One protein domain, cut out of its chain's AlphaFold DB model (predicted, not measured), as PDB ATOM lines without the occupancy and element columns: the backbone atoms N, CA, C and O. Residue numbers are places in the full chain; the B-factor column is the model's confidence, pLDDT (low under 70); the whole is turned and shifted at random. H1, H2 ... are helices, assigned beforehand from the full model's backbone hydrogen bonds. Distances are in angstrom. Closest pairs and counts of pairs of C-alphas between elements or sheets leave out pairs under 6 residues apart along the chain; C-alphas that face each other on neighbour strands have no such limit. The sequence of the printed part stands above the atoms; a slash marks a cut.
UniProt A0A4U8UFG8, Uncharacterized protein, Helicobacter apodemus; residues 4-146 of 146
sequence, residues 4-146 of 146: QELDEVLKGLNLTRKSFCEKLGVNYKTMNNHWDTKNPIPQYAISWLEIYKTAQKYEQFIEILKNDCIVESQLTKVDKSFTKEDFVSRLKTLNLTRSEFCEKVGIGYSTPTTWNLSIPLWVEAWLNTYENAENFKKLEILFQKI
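AT A GLANCE: This is residues 4 to 146 of the 146 residues of an uncharacterized protein of Helicobacter apodemus (UniProt A0A4U8UFG8). Two long helices, H4 and H8, cross as an X in the middle, and two groups of short helices cover opposite sides of it: H1 to H3 on the side of H4, H5 to H7 on the side of H8. Residues 74 to 80 of the link from H4 to H5 stick out, as do residues 140 to 146 at the end of H8. The printed part has 143 residues with eight named helices, H1 to H8 in order, and no named strand: all helix, compact, radius of gyration of the C-alphas 16.4 A, spans 49 by 36 by 32 A.

IN THESE COORDINATES: Find C-alpha 43 at (42.586, -6.671, -26.249); from there H4, residues 43 to 68, runs 37.9 A, with a kink of 45 degrees near residue 53. H8, residues 121 to 144, runs 35.5 A to C-alpha 144 at (64.366, -6.259, -2.056). Before H4 look for H1 at residues 4 to 12, H2 at 17 to 24 and H3 at 28 to 34; between H4 and H8, for H5 at 84 to 93, H6 at 98 to 105 and H7 at 111 to 114.

HOW THE PARTS SIT: H4 touches residues 126 to 136 of H8 at a steep tilt of 56 degrees, the same way; look at the closest C-alphas, Ala 55 and Ala 133, 4.0 A apart. Residues 43 to 48 of H4 touch H6, about perpendicular at 87 degrees, with C-alphas Tyr 44 and Val 105 closest at 4.0 A. Residues 121 to 126 of H8 touch H2, C-alphas Leu 24 and Trp 122 closest at 5.1 A. H2 touches H3, C-alphas Cys 21 and Tyr 28 closest at 5.6 A, and H1 only just, only at the corner, with 3 pairs of C-alphas within 8 A. H5 is close to H8 but not clearly touching, C-alphas Arg 90 and Leu 127 being closest at 7.4 A; H7 is near H6. Every O i to N i+4 pair is within hydrogen-bond range in H1, H2, H3, H5, H6 and H8, and 19 of 22 in H4; H7 is too short for one.

THE WHOLE: The C-alphas farthest apart, those of Lys 38 and Ile 146, are 50.7 A apart. The printed part has no cut; the link from H4 to H5, residues 69 to 83, is long. Look for pLDDT under 70 at residues 69 to 80 and residue 146.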
ATOM      1  N   GLN A   4      36.196 -19.799 -22.707       91.94
ATOM      2  CA  GLN A   4      36.628 -20.781 -21.716       91.94
ATOM      3  C   GLN A   4      37.917 -20.326 -21.023       91.94
ATOM      4  O   GLN A   4      37.974 -20.315 -19.798       91.94
ATOM      5  N   GLU A   5      38.909 -19.873 -21.793       94.19
ATOM      6  CA  GLU A   5      40.154 -19.320 -21.239       94.19
ATOM      7  C   GLU A   5      39.873 -18.105 -20.339       94.19
ATOM      8  O   GLU A   5      40.485 -17.962 -19.284       94.19
ATOM      9  N   LEU A   6      38.909 -17.254 -20.710       94.62
ATOM     10  CA  LEU A   6      38.463 -16.151 -19.861       94.62
ATOM     11  C   LEU A   6      37.906 -16.655 -18.527       94.62
ATOM     12  O   LEU A   6      38.293 -16.138 -17.484       94.62
ATOM     13  N   ASP A   7      37.022 -17.653 -18.536       95.06
ATOM     14  CA  ASP A   7      36.444 -18.198 -17.302       95.06
ATOM     15  C   ASP A   7      37.511 -18.802 -16.381       95.06
ATOM     16  O   ASP A   7      37.454 -18.622 -15.162       95.06
ATOM     17  N   GLU A   8      38.505 -19.474 -16.955       96.75
ATOM     18  CA  GLU A   8      39.640 -20.034 -16.222       96.75
ATOM     19  C   GLU A   8      40.509 -18.931 -15.597       96.75
ATOM     20  O   GLU A   8      40.832 -19.005 -14.406       96.75
ATOM     21  N   VAL A   9      40.817 -17.869 -16.352       96.62
ATOM     22  CA  VAL A   9      41.555 -16.697 -15.847       96.62
ATOM     23  C   VAL A   9      40.781 -15.999 -14.728       96.62
ATOM     24  O   VAL A   9      41.350 -15.711 -13.675       96.62
ATOM     25  N   LEU A  10      39.479 -15.765 -14.913       96.75
ATOM     26  CA  LEU A  10      38.630 -15.137 -13.901       96.75
ATOM     27  C   LEU A  10      38.582 -15.969 -12.619       96.75
ATOM     28  O   LEU A  10      38.769 -15.424 -11.529       96.75
ATOM     29  N   LYS A  11      38.423 -17.291 -12.741       96.88
ATOM     30  CA  LYS A  11      38.467 -18.209 -11.599       96.88
ATOM     31  C   LYS A  11      39.813 -18.142 -10.874       96.88
ATOM     32  O   LYS A  11      39.830 -18.075  -9.647       96.88
ATOM     33  N   GLY A  12      40.923 -18.104 -11.613       95.94
ATOM     34  CA  GLY A  12      42.269 -17.960 -11.049       95.94
ATOM     35  C   GLY A  12      42.502 -16.634 -10.312       95.94
ATOM     36  O   GLY A  12      43.317 -16.583  -9.396       95.94
ATOM     37  N   LEU A  13      41.763 -15.581 -10.671       95.75
ATOM     38  CA  LEU A  13      41.798 -14.263 -10.024       95.75
ATOM     39  C   LEU A  13      40.732 -14.092  -8.929       95.75
ATOM     40  O   LEU A  13      40.596 -13.001  -8.370       95.75
ATOM     41  N   ASN A  14      39.973 -15.152  -8.626       95.94
ATOM     42  CA  ASN A  14      38.813 -15.124  -7.735       95.94
ATOM     43  C   ASN A  14      37.771 -14.058  -8.141       95.94
ATOM     44  O   ASN A  14      37.176 -13.377  -7.304       95.94
ATOM     45  N   LEU A  15      37.567 -13.890  -9.449       96.12
ATOM     46  CA  LEU A  15      36.576 -12.994 -10.027       96.12
ATOM     47  C   LEU A  15      35.416 -13.788 -10.622       96.12
ATOM     48  O   LEU A  15      35.586 -14.815 -11.275       96.12
ATOM     49  N   THR A  16      34.214 -13.246 -10.469       96.44
ATOM     50  CA  THR A  16      33.067 -13.641 -11.288       96.44
ATOM     51  C   THR A  16      33.033 -12.794 -12.559       96.44
ATOM     52  O   THR A  16      33.537 -11.669 -12.579       96.44
ATOM     53  N   ARG A  17      32.357 -13.268 -13.612       95.25
ATOM     54  CA  ARG A  17      32.092 -12.453 -14.812       95.25
ATOM     55  C   ARG A  17      31.430 -11.112 -14.475       95.25
ATOM     56  O   ARG A  17      31.763 -10.098 -15.079       95.25
ATOM     57  N   LYS A  18      30.513 -11.102 -13.501       95.62
ATOM     58  CA  LYS A  18      29.815  -9.892 -13.052       95.62
ATOM     59  C   LYS A  18      30.782  -8.906 -12.393       95.62
ATOM     60  O   LYS A  18      30.877  -7.776 -12.855       95.62
ATOM     61  N   SER A  19      31.544  -9.353 -11.394       96.00
ATOM     62  CA  SER A  19      32.513  -8.497 -10.695       96.00
ATOM     63  C   SER A  19      33.635  -8.015 -11.616       96.00
ATOM     64  O   SER A  19      34.116  -6.898 -11.469       96.00
ATOM     65  N   PHE A  20      34.041  -8.832 -12.589       96.62
ATOM     66  CA  PHE A  20      34.968  -8.421 -13.641       96.62
ATOM     67  C   PHE A  20      34.384  -7.300 -14.508       96.62
ATOM     68  O   PHE A  20      35.036  -6.277 -14.691       96.62
ATOM     69  N   CYS A  21      33.147  -7.453 -14.991       96.31
ATOM     70  CA  CYS A  21      32.479  -6.422 -15.784       96.31
ATOM     71  C   CYS A  21      32.325  -5.107 -15.012       96.31
ATOM     72  O   CYS A  21      32.565  -4.039 -15.570       96.31
ATOM     73  N   GLU A  22      31.966  -5.192 -13.729       95.50
ATOM     74  CA  GLU A  22      31.854  -4.041 -12.829       95.50
ATOM     75  C   GLU A  22      33.203  -3.334 -12.651       95.50
ATOM     76  O   GLU A  22      33.280  -2.123 -12.835       95.50
ATOM     77  N   LYS A  23      34.278  -4.083 -12.370       95.62
ATOM     78  CA  LYS A  23      35.630  -3.525 -12.209       95.62
ATOM     79  C   LYS A  23      36.180  -2.921 -13.498       95.62
ATOM     80  O   LYS A  23      36.810  -1.873 -13.439       95.62
ATOM     81  N   LEU A  24      35.951  -3.566 -14.642       96.00
ATOM     82  CA  LEU A  24      36.421  -3.099 -15.946       96.00
ATOM     83  C   LEU A  24      35.510  -2.015 -16.548       96.00
ATOM     84  O   LEU A  24      35.869  -1.418 -17.552       96.00
ATOM     85  N   GLY A  25      34.324  -1.751 -15.996       94.00
ATOM     86  CA  GLY A  25      33.395  -0.774 -16.573       94.00
ATOM     87  C   GLY A  25      32.815  -1.207 -17.926       94.00
ATOM     88  O   GLY A  25      32.590  -0.375 -18.806       94.00
ATOM     89  N   VAL A  26      32.577  -2.510 -18.116       94.25
ATOM     90  CA  VAL A  26      31.928  -3.062 -19.319       94.25
ATOM     91  C   VAL A  26      30.556  -3.632 -18.984       94.25
ATOM     92  O   VAL A  26      30.297  -4.117 -17.887       94.25
ATOM     93  N   ASN A  27      29.639  -3.593 -19.948       94.31
ATOM     94  CA  ASN A  27      28.305  -4.138 -19.740       94.31
ATOM     95  C   ASN A  27      28.337  -5.679 -19.717       94.31
ATOM     96  O   ASN A  27      28.781  -6.313 -20.677       94.31
ATOM     97  N   TYR A  28      27.789  -6.280 -18.656       94.62
ATOM     98  CA  TYR A  28      27.740  -7.738 -18.492       94.62
ATOM     99  C   TYR A  28      27.036  -8.463 -19.647       94.62
ATOM    100  O   TYR A  28      27.522  -9.496 -20.108       94.62
ATOM    101  N   LYS A  29      25.913  -7.930 -20.149       92.88
ATOM    102  CA  LYS A  29      25.194  -8.540 -21.282       92.88
ATOM    103  C   LYS A  29      26.043  -8.487 -22.547       92.88
ATOM    104  O   LYS A  29      26.079  -9.471 -23.281       92.88
ATOM    105  N   THR A  30      26.753  -7.378 -22.767       89.94
ATOM    106  CA  THR A  30      27.694  -7.245 -23.885       89.94
ATOM    107  C   THR A  30      28.779  -8.311 -23.806       89.94
ATOM    108  O   THR A  30      28.937  -9.073 -24.753       89.94
ATOM    109  N   MET A  31      29.457  -8.441 -22.666       91.44
ATOM    110  CA  MET A  31      30.473  -9.482 -22.479       91.44
ATOM    111  C   MET A  31      29.886 -10.887 -22.694       91.44
ATOM    112  O   MET A  31      30.445 -11.696 -23.431       91.44
ATOM    113  N   ASN A  32      28.725 -11.183 -22.107       89.75
ATOM    114  CA  ASN A  32      28.165 -12.533 -22.129       89.75
ATOM    115  C   ASN A  32      27.707 -12.964 -23.529       89.75
ATOM    116  O   ASN A  32      27.917 -14.116 -23.928       89.75
ATOM    117  N   ASN A  33      27.099 -12.040 -24.271       89.31
ATOM    118  CA  ASN A  33      26.445 -12.344 -25.539       89.31
ATOM    119  C   ASN A  33      27.331 -12.042 -26.749       89.31
ATOM    120  O   ASN A  33      27.202 -12.733 -27.750       89.31
ATOM    121  N   HIS A  34      28.218 -11.047 -26.664       88.69
ATOM    122  CA  HIS A  34      28.970 -10.571 -27.824       88.69
ATOM    123  C   HIS A  34      30.431 -11.000 -27.836       88.69
ATOM    124  O   HIS A  34      30.974 -11.102 -28.923       88.69
ATOM    125  N   TRP A  35      31.077 -11.263 -26.694       91.81
ATOM    126  CA  TRP A  35      32.494 -11.656 -26.688       91.81
ATOM    127  C   TRP A  35      32.649 -13.154 -26.933       91.81
ATOM    128  O   TRP A  35      32.777 -13.924 -25.988       91.81
ATOM    129  N   ASP A  36      32.571 -13.584 -28.184       85.94
ATOM    130  CA  ASP A  36      32.548 -14.985 -28.603       85.94
ATOM    131  C   ASP A  36      33.564 -15.288 -29.720       85.94
ATOM    132  O   ASP A  36      34.552 -14.582 -29.899       85.94
ATOM    133  N   THR A  37      33.366 -16.387 -30.449       83.19
ATOM    134  CA  THR A  37      34.246 -16.766 -31.563       83.19
ATOM    135  C   THR A  37      34.160 -15.808 -32.749       83.19
ATOM    136  O   THR A  37      35.119 -15.718 -33.512       83.19
ATOM    137  N   LYS A  38      33.038 -15.093 -32.919       87.25
ATOM    138  CA  LYS A  38      32.839 -14.115 -33.995       87.25
ATOM    139  C   LYS A  38      33.364 -12.740 -33.607       87.25
ATOM    140  O   LYS A  38      33.941 -12.067 -34.455       87.25
ATOM    141  N   ASN A  39      33.186 -12.334 -32.349       88.19
ATOM    142  CA  ASN A  39      33.810 -11.126 -31.819       88.19
ATOM    143  C   ASN A  39      34.726 -11.516 -30.656       88.19
ATOM    144  O   ASN A  39      34.240 -11.672 -29.531       88.19
ATOM    145  N   PRO A  40      36.031 -11.695 -30.915       91.50
ATOM    146  CA  PRO A  40      36.963 -12.117 -29.884       91.50
ATOM    147  C   PRO A  40      36.975 -11.125 -28.720       91.50
ATOM    148  O   PRO A  40      36.648  -9.944 -28.870       91.50
ATOM    149  N   ILE A  41      37.378 -11.619 -27.550       94.81
ATOM    150  CA  ILE A  41      37.522 -10.795 -26.349       94.81
ATOM    151  C   ILE A  41      38.444  -9.607 -26.674       94.81
ATOM    152  O   ILE A  41      39.548  -9.831 -27.179       94.81
ATOM    153  N   PRO A  42      38.025  -8.358 -26.399       95.38
ATOM    154  CA  PRO A  42      38.820  -7.185 -26.737       95.38
ATOM    155  C   PRO A  42      40.193  -7.178 -26.058       95.38
ATOM    156  O   PRO A  42      40.317  -7.530 -24.884       95.38
ATOM    157  N   GLN A  43      41.214  -6.687 -26.763       96.81
ATOM    158  CA  GLN A  43      42.586  -6.671 -26.249       96.81
ATOM    159  C   GLN A  43      42.734  -5.852 -24.958       96.81
ATOM    160  O   GLN A  43      43.476  -6.258 -24.071       96.81
ATOM    161  N   TYR A  44      41.988  -4.755 -24.788       97.00
ATOM    162  CA  TYR A  44      42.012  -3.973 -23.546       97.00
ATOM    163  C   TYR A  44      41.543  -4.789 -22.332       97.00
ATOM    164  O   TYR A  44      42.043  -4.589 -21.229       97.00
ATOM    165  N   ALA A  45      40.601  -5.717 -22.529       96.94
ATOM    166  CA  ALA A  45      40.078  -6.572 -21.470       96.94
ATOM    167  C   ALA A  45      41.100  -7.651 -21.091       96.94
ATOM    168  O   ALA A  45      41.299  -7.922 -19.910       96.94
ATOM    169  N   ILE A  46      41.788  -8.211 -22.091       96.62
ATOM    170  CA  ILE A  46      42.903  -9.149 -21.892       96.62
ATOM    171  C   ILE A  46      44.042  -8.451 -21.139       96.62
ATOM    172  O   ILE A  46      44.449  -8.913 -20.078       96.62
ATOM    173  N   SER A  47      44.471  -7.290 -21.634       97.38
ATOM    174  CA  SER A  47      45.501  -6.447 -21.020       97.38
ATOM    175  C   SER A  47      45.170  -6.099 -19.571       97.38
ATOM    176  O   SER A  47      46.028  -6.203 -18.699       97.38
ATOM    177  N   TRP A  48      43.908  -5.753 -19.285       98.19
ATOM    178  CA  TRP A  48      43.440  -5.508 -17.923       98.19
ATOM    179  C   TRP A  48      43.627  -6.730 -17.015       98.19
ATOM    180  O   TRP A  48      44.149  -6.590 -15.915       98.19
ATOM    181  N   LEU A  49      43.238  -7.929 -17.465       97.12
ATOM    182  CA  LEU A  49      43.374  -9.164 -16.678       97.12
ATOM    183  C   LEU A  49      44.840  -9.500 -16.381       97.12
ATOM    184  O   LEU A  49      45.159  -9.922 -15.267       97.12
ATOM    185  N   GLU A  50      45.728  -9.278 -17.352       95.56
ATOM    186  CA  GLU A  50      47.170  -9.505 -17.207       95.56
ATOM    187  C   GLU A  50      47.774  -8.623 -16.106       95.56
ATOM    188  O   GLU A  50      48.506  -9.119 -15.245       95.56
ATOM    189  N   ILE A  51      47.429  -7.331 -16.084       97.12
ATOM    190  CA  ILE A  51      47.932  -6.398 -15.063       97.12
ATOM    191  C   ILE A  51      47.182  -6.519 -13.729       97.12
ATOM    192  O   ILE A  51      47.772  -6.272 -12.671       97.12
ATOM    193  N   TYR A  52      45.913  -6.946 -13.745       97.44
ATOM    194  CA  TYR A  52      45.081  -7.054 -12.545       97.44
ATOM    195  C   TYR A  52      45.657  -8.035 -11.527       97.44
ATOM    196  O   TYR A  52      45.594  -7.779 -10.328       97.44
ATOM    197  N   LYS A  53      46.303  -9.116 -11.982       93.44
ATOM    198  CA  LYS A  53      46.978 -10.075 -11.092       93.44
ATOM    199  C   LYS A  53      47.991  -9.402 -10.159       93.44
ATOM    200  O   LYS A  53      48.097  -9.773  -8.993       93.44
ATOM    201  N   THR A  54      48.747  -8.430 -10.664       94.44
ATOM    202  CA  THR A  54      49.726  -7.674  -9.868       94.44
ATOM    203  C   THR A  54      49.040  -6.577  -9.062       94.44
ATOM    204  O   THR A  54      49.326  -6.421  -7.879       94.44
ATOM    205  N   ALA A  55      48.086  -5.867  -9.667       96.00
ATOM    206  CA  ALA A  55      47.304  -4.835  -8.987       96.00
ATOM    207  C   ALA A  55      46.560  -5.367  -7.750       96.00
ATOM    208  O   ALA A  55      46.533  -4.708  -6.716       96.00
ATOM    209  N   GLN A  56      46.021  -6.587  -7.821       94.69
ATOM    210  CA  GLN A  56      45.316  -7.237  -6.717       94.69
ATOM    211  C   GLN A  56      46.216  -7.427  -5.487       94.69
ATOM    212  O   GLN A  56      45.747  -7.279  -4.361       94.69
ATOM    213  N   LYS A  57      47.514  -7.699  -5.679       93.94
ATOM    214  CA  LYS A  57      48.466  -7.800  -4.563       93.94
ATOM    215  C   LYS A  57      48.651  -6.456  -3.857       93.94
ATOM    216  O   LYS A  57      48.751  -6.418  -2.635       93.94
ATOM    217  N   TYR A  58      48.658  -5.356  -4.613       93.94
ATOM    218  CA  TYR A  58      48.693  -4.008  -4.041       93.94
ATOM    219  C   TYR A  58      47.422  -3.689  -3.264       93.94
ATOM    220  O   TYR A  58      47.509  -3.215  -2.136       93.94
ATOM    221  N   GLU A  59      46.251  -3.999  -3.827       91.62
ATOM    222  CA  GLU A  59      44.963  -3.821  -3.143       91.62
ATOM    223  C   GLU A  59      44.941  -4.567  -1.799       91.62
ATOM    224  O   GLU A  59      44.583  -3.981  -0.780       91.62
ATOM    225  N   GLN A  60      45.401  -5.822  -1.773       91.19
ATOM    226  CA  GLN A  60      45.509  -6.625  -0.549       91.19
ATOM    227  C   GLN A  60      46.498  -6.034   0.461       91.19
ATOM    228  O   GLN A  60      46.187  -5.953   1.646       91.19
ATOM    229  N   PHE A  61      47.676  -5.598   0.006       89.94
ATOM    230  CA  PHE A  61      48.679  -4.968   0.866       89.94
ATOM    231  C   PHE A  61      48.139  -3.693   1.527       89.94
ATOM    232  O   PHE A  61      48.281  -3.501   2.732       89.94
ATOM    233  N   ILE A  62      47.471  -2.842   0.748       88.31
ATOM    234  CA  ILE A  62      46.845  -1.618   1.246       88.31
ATOM    235  C   ILE A  62      45.722  -1.933   2.240       88.31
ATOM    236  O   ILE A  62      45.602  -1.240   3.247       88.31
ATOM    237  N   GLU A  63      44.924  -2.972   2.000       87.94
ATOM    238  CA  GLU A  63      43.869  -3.390   2.930       87.94
ATOM    239  C   GLU A  63      44.436  -3.861   4.278       87.94
ATOM    240  O   GLU A  63      43.917  -3.481   5.326       87.94
ATOM    241  N   ILE A  64      45.538  -4.618   4.268       88.19
ATOM    242  CA  ILE A  64      46.258  -5.007   5.494       88.19
ATOM    243  C   ILE A  64      46.710  -3.754   6.255       88.19
ATOM    244  O   ILE A  64      46.418  -3.614   7.441       88.19
ATOM    245  N   LEU A  65      47.336  -2.794   5.564       86.31
ATOM    246  CA  LEU A  65      47.780  -1.548   6.192       86.31
ATOM    247  C   LEU A  65      46.632  -0.728   6.786       86.31
ATOM    248  O   LEU A  65      46.825  -0.120   7.830       86.31
ATOM    249  N   LYS A  66      45.452  -0.696   6.159       84.56
ATOM    250  CA  LYS A  66      44.285   0.015   6.714       84.56
ATOM    251  C   LYS A  66      43.733  -0.638   7.977       84.56
ATOM    252  O   LYS A  66      43.196   0.060   8.830       84.56
ATOM    253  N   ASN A  67      43.817  -1.963   8.067       80.50
ATOM    254  CA  ASN A  67      43.337  -2.703   9.230       80.50
ATOM    255  C   ASN A  67      44.316  -2.597  10.408       80.50
ATOM    256  O   ASN A  67      43.876  -2.499  11.552       80.50
ATOM    257  N   ASP A  68      45.623  -2.561  10.127       78.69
ATOM    258  CA  ASP A  68      46.674  -2.550  11.154       78.69
ATOM    259  C   ASP A  68      47.161  -1.137  11.528       78.69
ATOM    260  O   ASP A  68      47.712  -0.925  12.609       78.69
ATOM    261  N   CYS A  69      46.978  -0.148  10.651       60.69
ATOM    262  CA  CYS A  69      47.351   1.250  10.867       60.69
ATOM    263  C   CYS A  69      46.125   2.144  10.620       60.69
ATOM    264  O   CYS A  69      45.409   1.945   9.644       60.69
ATOM    265  N   ILE A  70      45.897   3.174  11.452       61.22
ATOM    266  CA  ILE A  70      44.840   4.191  11.244       61.22
ATOM    267  C   ILE A  70      45.242   5.112  10.075       61.22
ATOM    268  O   ILE A  70      45.461   6.311  10.235       61.22
ATOM    269  N   VAL A  71      45.439   4.546   8.888       58.53
ATOM    270  CA  VAL A  71      45.649   5.303   7.661       58.53
ATOM    271  C   VAL A  71      44.272   5.499   7.055       58.53
ATOM    272  O   VAL A  71      43.728   4.608   6.402       58.53
ATOM    273  N   GLU A  72      43.692   6.676   7.284       58.09
ATOM    274  CA  GLU A  72      42.518   7.098   6.530       58.09
ATOM    275  C   GLU A  72      42.879   7.116   5.047       58.09
ATOM    276  O   GLU A  72      43.643   7.952   4.558       58.09
ATOM    277  N   SER A  73      42.337   6.153   4.306       58.94
ATOM    278  CA  SER A  73      42.438   6.182   2.860       58.94
ATOM    279  C   SER A  73      41.603   7.349   2.357       58.94
ATOM    280  O   SER A  73      40.388   7.359   2.570       58.94
ATOM    281  N   GLN A  74      42.217   8.297   1.652       54.22
ATOM    282  CA  GLN A  74      41.460   9.291   0.899       54.22
ATOM    283  C   GLN A  74      40.813   8.616  -0.315       54.22
ATOM    284  O   GLN A  74      41.294   8.698  -1.441       54.22
ATOM    285  N   LEU A  75      39.702   7.918  -0.075       47.94
ATOM    286  CA  LEU A  75      38.727   7.593  -1.106       47.94
ATOM    287  C   LEU A  75      37.981   8.885  -1.416       47.94
ATOM    288  O   LEU A  75      36.913   9.156  -0.863       47.94
ATOM    289  N   THR A  76      38.540   9.705  -2.296       42.75
ATOM    290  CA  THR A  76      37.759  10.772  -2.902       42.75
ATOM    291  C   THR A  76      36.770  10.104  -3.857       42.75
ATOM    292  O   THR A  76      37.051   9.839  -5.022       42.75
ATOM    293  N   LYS A  77      35.578   9.777  -3.341       52.34
ATOM    294  CA  LYS A  77      34.390   9.598  -4.178       52.34
ATOM    295  C   LYS A  77      34.107  10.950  -4.815       52.34
ATOM    296  O   LYS A  77      33.335  11.745  -4.286       52.34
ATOM    297  N   VAL A  78      34.798  11.239  -5.906       51.69
ATOM    298  CA  VAL A  78      34.445  12.366  -6.747       51.69
ATOM    299  C   VAL A  78      33.502  11.810  -7.792       51.69
ATOM    300  O   VAL A  78      33.896  11.028  -8.650       51.69
ATOM    301  N   ASP A  79      32.248  12.227  -7.694       55.34
ATOM    302  CA  ASP A  79      31.198  12.070  -8.701       55.34
ATOM    303  C   ASP A  79      31.526  12.962  -9.924       55.34
ATOM    304  O   ASP A  79      30.746  13.806 -10.361       55.34
ATOM    305  N   LYS A  80      32.773  12.885 -10.404       68.31
ATOM    306  CA  LYS A  80      33.289  13.642 -11.540       68.31
ATOM    307  C   LYS A  80      33.512  12.655 -12.670       68.31
ATOM    308  O   LYS A  80      34.272  11.703 -12.542       68.31
ATOM    309  N   SER A  81      32.853  12.924 -13.789       80.56
ATOM    310  CA  SER A  81      33.091  12.224 -15.046       80.56
ATOM    311  C   SER A  81      34.571  12.320 -15.422       80.56
ATOM    312  O   SER A  81      35.091  13.426 -15.548       80.56
ATOM    313  N   PHE A  82      35.222  11.178 -15.649       87.56
ATOM    314  CA  PHE A  82      36.600  11.102 -16.133       87.56
ATOM    315  C   PHE A  82      36.733  11.809 -17.491       87.56
ATOM    316  O   PHE A  82      36.102  11.402 -18.474       87.56
ATOM    317  N   THR A  83      37.505  12.901 -17.547       91.50
ATOM    318  CA  THR A  83      37.631  13.736 -18.755       91.50
ATOM    319  C   THR A  83      38.894  13.438 -19.563       91.50
ATOM    320  O   THR A  83      39.771  12.668 -19.167       91.50
ATOM    321  N   LYS A  84      39.017  14.071 -20.735       91.12
ATOM    322  CA  LYS A  84      40.211  13.961 -21.586       91.12
ATOM    323  C   LYS A  84      41.446  14.550 -20.915       91.12
ATOM    324  O   LYS A  84      42.542  14.014 -21.063       91.12
ATOM    325  N   GLU A  85      41.266  15.622 -20.160       90.81
ATOM    326  CA  GLU A  85      42.309  16.238 -19.346       90.81
ATOM    327  C   GLU A  85      42.755  15.278 -18.242       90.81
ATOM    328  O   GLU A  85      43.959  15.109 -18.042       90.81
ATOM    329  N   ASP A  86      41.810  14.587 -17.592       91.94
ATOM    330  CA  ASP A  86      42.116  13.559 -16.591       91.94
ATOM    331  C   ASP A  86      42.903  12.400 -17.228       91.94
ATOM    332  O   ASP A  86      43.943  12.002 -16.701       91.94
ATOM    333  N   PHE A  87      42.496  11.923 -18.410       94.38
ATOM    334  CA  PHE A  87      43.233  10.907 -19.172       94.38
ATOM    335  C   PHE A  87      44.682  11.323 -19.462       94.38
ATOM    336  O   PHE A  87      45.617  10.584 -19.151       94.38
ATOM    337  N   VAL A  88      44.888  12.521 -20.020       93.81
ATOM    338  CA  VAL A  88      46.230  13.032 -20.349       93.81
ATOM    339  C   VAL A  88      47.077  13.225 -19.087       93.81
ATOM    340  O   VAL A  88      48.260  12.873 -19.080       93.81
ATOM    341  N   SER A  89      46.480  13.744 -18.013       94.12
ATOM    342  CA  SER A  89      47.144  13.915 -16.718       94.12
ATOM    343  C   SER A  89      47.586  12.571 -16.133       94.12
ATOM    344  O   SER A  89      48.748  12.417 -15.751       94.12
ATOM    345  N   ARG A  90      46.709  11.557 -16.144       95.19
ATOM    346  CA  ARG A  90      47.028  10.208 -15.650       95.19
ATOM    347  C   ARG A  90      48.153   9.556 -16.440       95.19
ATOM    348  O   ARG A  90      49.064   9.015 -15.822       95.19
ATOM    349  N   LEU A  91      48.145   9.660 -17.768       96.25
ATOM    350  CA  LEU A  91      49.254   9.176 -18.596       96.25
ATOM    351  C   LEU A  91      50.593   9.806 -18.177       96.25
ATOM    352  O   LEU A  91      51.573   9.093 -17.968       96.25
ATOM    353  N   LYS A  92      50.619  11.127 -17.965       95.94
ATOM    354  CA  LYS A  92      51.822  11.838 -17.514       95.94
ATOM    355  C   LYS A  92      52.285  11.375 -16.128       95.94
ATOM    356  O   LYS A  92      53.470  11.107 -15.954       95.94
ATOM    357  N   THR A  93      51.372  11.255 -15.164       95.19
ATOM    358  CA  THR A  93      51.681  10.792 -13.797       95.19
ATOM    359  C   THR A  93      52.220   9.364 -13.778       95.19
ATOM    360  O   THR A  93      53.126   9.051 -13.009       95.19
ATOM    361  N   LEU A  94      51.701   8.504 -14.653       95.75
ATOM    362  CA  LEU A  94      52.131   7.113 -14.789       95.75
ATOM    363  C   LEU A  94      53.388   6.946 -15.649       95.75
ATOM    364  O   LEU A  94      53.817   5.814 -15.864       95.75
ATOM    365  N   ASN A  95      53.972   8.051 -16.133       96.12
ATOM    366  CA  ASN A  95      55.077   8.049 -17.089       96.12
ATOM    367  C   ASN A  95      54.798   7.125 -18.292       96.12
ATOM    368  O   ASN A  95      55.666   6.376 -18.732       96.12
ATOM    369  N   LEU A  96      53.556   7.153 -18.780       95.62
ATOM    370  CA  LEU A  96      53.067   6.329 -19.875       95.62
ATOM    371  C   LEU A  96      52.749   7.235 -21.062       95.62
ATOM    372  O   LEU A  96      51.942   8.162 -20.961       95.62
ATOM    373  N   THR A  97      53.357   6.979 -22.213       96.69
ATOM    374  CA  THR A  97      53.013   7.715 -23.428       96.69
ATOM    375  C   THR A  97      51.673   7.242 -23.988       96.69
ATOM    376  O   THR A  97      51.246   6.101 -23.802       96.69
ATOM    377  N   ARG A  98      51.008   8.104 -24.766       95.69
ATOM    378  CA  ARG A  98      49.786   7.716 -25.488       95.69
ATOM    379  C   ARG A  98      50.019   6.518 -26.417       95.69
ATOM    380  O   ARG A  98      49.118   5.705 -26.568       95.69
ATOM    381  N   SER A  99      51.196   6.426 -27.043       96.62
ATOM    382  CA  SER A  99      51.525   5.314 -27.940       96.62
ATOM    383  C   SER A  99      51.588   3.994 -27.180       96.62
ATOM    384  O   SER A  99      50.910   3.046 -27.561       96.62
ATOM    385  N   GLU A 100      52.320   3.965 -26.065       97.44
ATOM    386  CA  GLU A 100      52.431   2.772 -25.219       97.44
ATOM    387  C   GLU A 100      51.082   2.373 -24.627       97.44
ATOM    388  O   GLU A 100      50.764   1.190 -24.576       97.44
ATOM    389  N   PHE A 101      50.263   3.341 -24.201       97.62
ATOM    390  CA  PHE A 101      48.900   3.054 -23.757       97.62
ATOM    391  C   PHE A 101      48.093   2.360 -24.864       97.62
ATOM    392  O   PHE A 101      47.548   1.284 -24.631       97.62
ATOM    393  N   CYS A 102      48.051   2.942 -26.069       97.50
ATOM    394  CA  CYS A 102      47.311   2.387 -27.205       97.50
ATOM    395  C   CYS A 102      47.779   0.977 -27.573       97.50
ATOM    396  O   CYS A 102      46.948   0.104 -27.817       97.50
ATOM    397  N   GLU A 103      49.093   0.753 -27.570       97.81
ATOM    398  CA  GLU A 103      49.703  -0.553 -27.818       97.81
ATOM    399  C   GLU A 103      49.285  -1.573 -26.755       97.81
ATOM    400  O   GLU A 103      48.769  -2.639 -27.089       97.81
ATOM    401  N   LYS A 104      49.407  -1.220 -25.468       97.62
ATOM    402  CA  LYS A 104      49.055  -2.107 -24.349       97.62
ATOM    403  C   LYS A 104      47.588  -2.512 -24.349       97.62
ATOM    404  O   LYS A 104      47.280  -3.639 -23.968       97.62
ATOM    405  N   VAL A 105      46.682  -1.614 -24.736       97.31
ATOM    406  CA  VAL A 105      45.231  -1.880 -24.741       97.31
ATOM    407  C   VAL A 105      44.706  -2.321 -26.114       97.31
ATOM    408  O   VAL A 105      43.522  -2.630 -26.250       97.31
ATOM    409  N   GLY A 106      45.575  -2.376 -27.127       96.81
ATOM    410  CA  GLY A 106      45.259  -2.827 -28.482       96.81
ATOM    411  C   GLY A 106      44.244  -1.953 -29.220       96.81
ATOM    412  O   GLY A 106      43.357  -2.481 -29.891       96.81
ATOM    413  N   ILE A 107      44.349  -0.627 -29.095       96.00
ATOM    414  CA  ILE A 107      43.536   0.333 -29.862       96.00
ATOM    415  C   ILE A 107      44.405   1.131 -30.835       96.00
ATOM    416  O   ILE A 107      45.609   1.295 -30.639       96.00
ATOM    417  N   GLY A 108      43.788   1.678 -31.884       96.25
ATOM    418  CA  GLY A 108      44.486   2.550 -32.823       96.25
ATOM    419  C   GLY A 108      44.979   3.836 -32.153       96.25
ATOM    420  O   GLY A 108      44.283   4.432 -31.335       96.25
ATOM    421  N   TYR A 109      46.157   4.322 -32.551       93.94
ATOM    422  CA  TYR A 109      46.746   5.556 -32.005       93.94
ATOM    423  C   TYR A 109      45.827   6.786 -32.123       93.94
ATOM    424  O   TYR A 109      45.840   7.675 -31.270       93.94
ATOM    425  N   SER A 110      45.005   6.841 -33.173       92.06
ATOM    426  CA  SER A 110      44.032   7.914 -33.389       92.06
ATOM    427  C   SER A 110      42.809   7.814 -32.471       92.06
ATOM    428  O   SER A 110      42.158   8.834 -32.250       92.06
ATOM    429  N   THR A 111      42.518   6.648 -31.884       92.88
ATOM    430  CA  THR A 111      41.308   6.403 -31.086       92.88
ATOM    431  C   THR A 111      41.186   7.339 -29.880       92.88
ATOM    432  O   THR A 111      40.150   7.987 -29.768       92.88
ATOM    433  N   PRO A 112      42.213   7.559 -29.032       92.00
ATOM    434  CA  PRO A 112      42.086   8.530 -27.942       92.00
ATOM    435  C   PRO A 112      41.844   9.974 -28.401       92.00
ATOM    436  O   PRO A 112      41.368  10.812 -27.636       92.00
ATOM    437  N   THR A 113      42.171  10.296 -29.655       88.00
ATOM    438  CA  THR A 113      41.945  11.637 -30.213       88.00
ATOM    439  C   THR A 113      40.460  11.896 -30.467       88.00
ATOM    440  O   THR A 113      40.037  13.050 -30.404       88.00
ATOM    441  N   THR A 114      39.667  10.846 -30.706       88.12
ATOM    442  CA  THR A 114      38.228  10.956 -30.983       88.12
ATOM    443  C   THR A 114      37.366  11.011 -29.718       88.12
ATOM    444  O   THR A 114      36.177  11.312 -29.812       88.12
ATOM    445  N   TRP A 115      37.943  10.815 -28.526       89.12
ATOM    446  CA  TRP A 115      37.244  10.867 -27.230       89.12
ATOM    447  C   TRP A 115      36.909  12.294 -26.753       89.12
ATOM    448  O   TRP A 115      37.031  12.615 -25.576       89.12
ATOM    449  N   ASN A 116      36.490  13.174 -27.663       74.75
ATOM    450  CA  ASN A 116      36.119  14.556 -27.330       74.75
ATOM    451  C   ASN A 116      34.748  14.659 -26.637       74.75
ATOM    452  O   ASN A 116      34.474  15.665 -25.998       74.75
ATOM    453  N   LEU A 117      33.889  13.642 -26.785       70.56
ATOM    454  CA  LEU A 117      32.521  13.634 -26.247       70.56
ATOM    455  C   LEU A 117      32.334  12.642 -25.091       70.56
ATOM    456  O   LEU A 117      31.539  12.894 -24.194       70.56
ATOM    457  N   SER A 118      33.030  11.501 -25.118       84.75
ATOM    458  CA  SER A 118      32.909  10.465 -24.091       84.75
ATOM    459  C   SER A 118      34.121   9.537 -24.117       84.75
ATOM    460  O   SER A 118      34.491   9.016 -25.174       84.75
ATOM    461  N   ILE A 119      34.736   9.339 -22.950       91.56
ATOM    462  CA  ILE A 119      35.777   8.335 -22.742       91.56
ATOM    463  C   ILE A 119      35.101   7.041 -22.282       91.56
ATOM    464  O   ILE A 119      34.274   7.084 -21.369       91.56
ATOM    465  N   PRO A 120      35.434   5.881 -22.875       93.38
ATOM    466  CA  PRO A 120      34.921   4.611 -22.385       93.38
ATOM    467  C   PRO A 120      35.331   4.357 -20.929       93.38
ATOM    468  O   PRO A 120      36.501   4.495 -20.585       93.38
ATOM    469  N   LEU A 121      34.392   3.901 -20.095       92.25
ATOM    470  CA  LEU A 121      34.627   3.644 -18.664       92.25
ATOM    471  C   LEU A 121      35.801   2.688 -18.397       92.25
ATOM    472  O   LEU A 121      36.516   2.833 -17.409       92.25
ATOM    473  N   TRP A 122      36.047   1.742 -19.309       95.12
ATOM    474  CA  TRP A 122      37.166   0.811 -19.182       95.12
ATOM    475  C   TRP A 122      38.534   1.488 -19.188       95.12
ATOM    476  O   TRP A 122      39.477   0.930 -18.633       95.12
ATOM    477  N   VAL A 123      38.661   2.679 -19.783       95.94
ATOM    478  CA  VAL A 123      39.932   3.412 -19.848       95.94
ATOM    479  C   VAL A 123      40.388   3.791 -18.446       95.94
ATOM    480  O   VAL A 123      41.532   3.533 -18.078       95.94
ATOM    481  N   GLU A 124      39.485   4.353 -17.645       94.62
ATOM    482  CA  GLU A 124      39.774   4.709 -16.257       94.62
ATOM    483  C   GLU A 124      40.058   3.458 -15.416       94.62
ATOM    484  O   GLU A 124      41.056   3.411 -14.694       94.62
ATOM    485  N   ALA A 125      39.244   2.408 -15.571       95.50
ATOM    486  CA  ALA A 125      39.460   1.133 -14.890       95.50
ATOM    487  C   ALA A 125      40.841   0.528 -15.194       95.50
ATOM    488  O   ALA A 125      41.524   0.028 -14.292       95.50
ATOM    489  N   TRP A 126      41.274   0.590 -16.455       97.81
ATOM    490  CA  TRP A 126      42.586   0.116 -16.879       97.81
ATOM    491  C   TRP A 126      43.712   0.958 -16.288       97.81
ATOM    492  O   TRP A 126      44.645   0.390 -15.728       97.81
ATOM    493  N   LEU A 127      43.603   2.290 -16.317       97.19
ATOM    494  CA  LEU A 127      44.615   3.182 -15.739       97.19
ATOM    495  C   LEU A 127      44.754   3.007 -14.221       97.19
ATOM    496  O   LEU A 127      45.876   2.948 -13.723       97.19
ATOM    497  N   ASN A 128      43.643   2.854 -13.496       95.31
ATOM    498  CA  ASN A 128      43.660   2.569 -12.057       95.31
ATOM    499  C   ASN A 128      44.353   1.235 -11.755       95.31
ATOM    500  O   ASN A 128      45.159   1.129 -10.833       95.31
ATOM    501  N   THR A 129      44.076   0.214 -12.564       97.12
ATOM    502  CA  THR A 129      44.687  -1.108 -12.386       97.12
ATOM    503  C   THR A 129      46.176  -1.080 -12.721       97.12
ATOM    504  O   THR A 129      46.988  -1.652 -11.996       97.12
ATOM    505  N   TYR A 130      46.548  -0.372 -13.786       97.69
ATOM    506  CA  TYR A 130      47.939  -0.167 -14.173       97.69
ATOM    507  C   TYR A 130      48.720   0.554 -13.072       97.69
ATOM    508  O   TYR A 130      49.795   0.104 -12.688       97.69
ATOM    509  N   GLU A 131      48.152   1.619 -12.506       96.38
ATOM    510  CA  GLU A 131      48.749   2.341 -11.383       96.38
ATOM    511  C   GLU A 131      49.001   1.438 -10.174       96.38
ATOM    512  O   GLU A 131      50.113   1.419  -9.648       96.38
ATOM    513  N   ASN A 132      48.005   0.648  -9.768       95.88
ATOM    514  CA  ASN A 132      48.149  -0.297  -8.660       95.88
ATOM    515  C   ASN A 132      49.238  -1.341  -8.945       95.88
ATOM    516  O   ASN A 132      50.037  -1.660  -8.062       95.88
ATOM    517  N   ALA A 133      49.314  -1.847 -10.178       96.81
ATOM    518  CA  ALA A 133      50.361  -2.781 -10.578       96.81
ATOM    519  C   ALA A 133      51.762  -2.143 -10.519       96.81
ATOM    520  O   ALA A 133      52.696  -2.767 -10.017       96.81
ATOM    521  N   GLU A 134      51.918  -0.899 -10.979       95.88
ATOM    522  CA  GLU A 134      53.187  -0.163 -10.893       95.88
ATOM    523  C   GLU A 134      53.566   0.178  -9.449       95.88
ATOM    524  O   GLU A 134      54.732   0.069  -9.065       95.88
ATOM    525  N   ASN A 135      52.594   0.543  -8.616       94.69
ATOM    526  CA  ASN A 135      52.837   0.804  -7.202       94.69
ATOM    527  C   ASN A 135      53.274  -0.466  -6.462       94.69
ATOM    528  O   ASN A 135      54.188  -0.393  -5.640       94.69
ATOM    529  N   PHE A 136      52.718  -1.630  -6.808       94.88
ATOM    530  CA  PHE A 136      53.211  -2.901  -6.279       94.88
ATOM    531  C   PHE A 136      54.672  -3.157  -6.650       94.88
ATOM    532  O   PHE A 136      55.481  -3.450  -5.775       94.88
ATOM    533  N   LYS A 137      55.035  -2.982  -7.928       94.75
ATOM    534  CA  LYS A 137      56.420  -3.172  -8.394       94.75
ATOM    535  C   LYS A 137      57.398  -2.264  -7.649       94.75
ATOM    536  O   LYS A 137      58.491  -2.692  -7.285       94.75
ATOM    537  N   LYS A 138      57.009  -1.011  -7.383       93.25
ATOM    538  CA  LYS A 138      57.811  -0.081  -6.571       93.25
ATOM    539  C   LYS A 138      58.016  -0.607  -5.149       93.25
ATOM    540  O   LYS A 138      59.137  -0.543  -4.653       93.25
ATOM    541  N   LEU A 139      56.970  -1.140  -4.511       91.88
ATOM    542  CA  LEU A 139      57.079  -1.760  -3.186       91.88
ATOM    543  C   LEU A 139      57.992  -2.991  -3.205       91.88
ATOM    544  O   LEU A 139      58.852  -3.105  -2.336       91.88
ATOM    545  N   GLU A 140      57.870  -3.869  -4.205       91.56
ATOM    546  CA  GLU A 140      58.749  -5.040  -4.353       91.56
ATOM    547  C   GLU A 140      60.226  -4.629  -4.420       91.56
ATOM    548  O   GLU A 140      61.058  -5.202  -3.718       91.56
ATOM    549  N   ILE A 141      60.550  -3.585  -5.191       92.88
ATOM    550  CA  ILE A 141      61.916  -3.045  -5.278       92.88
ATOM    551  C   ILE A 141      62.393  -2.495  -3.927       92.88
ATOM    552  O   ILE A 141      63.569  -2.636  -3.595       92.88
ATOM    553  N   LEU A 142      61.521  -1.838  -3.158       90.75
ATOM    554  CA  LEU A 142      61.881  -1.307  -1.840       90.75
ATOM    555  C   LEU A 142      62.176  -2.435  -0.848       90.75
ATOM    556  O   LEU A 142      63.188  -2.365  -0.159       90.75
ATOM    557  N   PHE A 143      61.358  -3.488  -0.820       89.31
ATOM    558  CA  PHE A 143      61.576  -4.635   0.067       89.31
ATOM    559  C   PHE A 143      62.787  -5.488  -0.324       89.31
ATOM    560  O   PHE A 143      63.421  -6.055   0.553       89.31
ATOM    561  N   GLN A 144      63.149  -5.559  -1.608       88.75
ATOM    562  CA  GLN A 144      64.366  -6.259  -2.056       88.75
ATOM    563  C   GLN A 144      65.669  -5.534  -1.691       88.75
ATOM    564  O   GLN A 144      66.744  -6.121  -1.787       88.75
ATOM    565  N   LYS A 145      65.594  -4.246  -1.338       77.88
ATOM    566  CA  LYS A 145      66.751  -3.428  -0.946       77.88
ATOM    567  C   LYS A 145      67.017  -3.429   0.563       77.88
ATOM    568  O   LYS A 145      67.994  -2.808   0.977       77.88
ATOM    569  N   ILE A 146      66.142  -4.055   1.350       60.59
ATOM    570  CA  ILE A 146      66.246  -4.206   2.809       60.59
ATOM    571  C   ILE A 146      66.865  -5.569   3.103       60.59
ATOM    572  O   ILE A 146      67.801  -5.604   3.930       60.59
TER     573      ILE A 146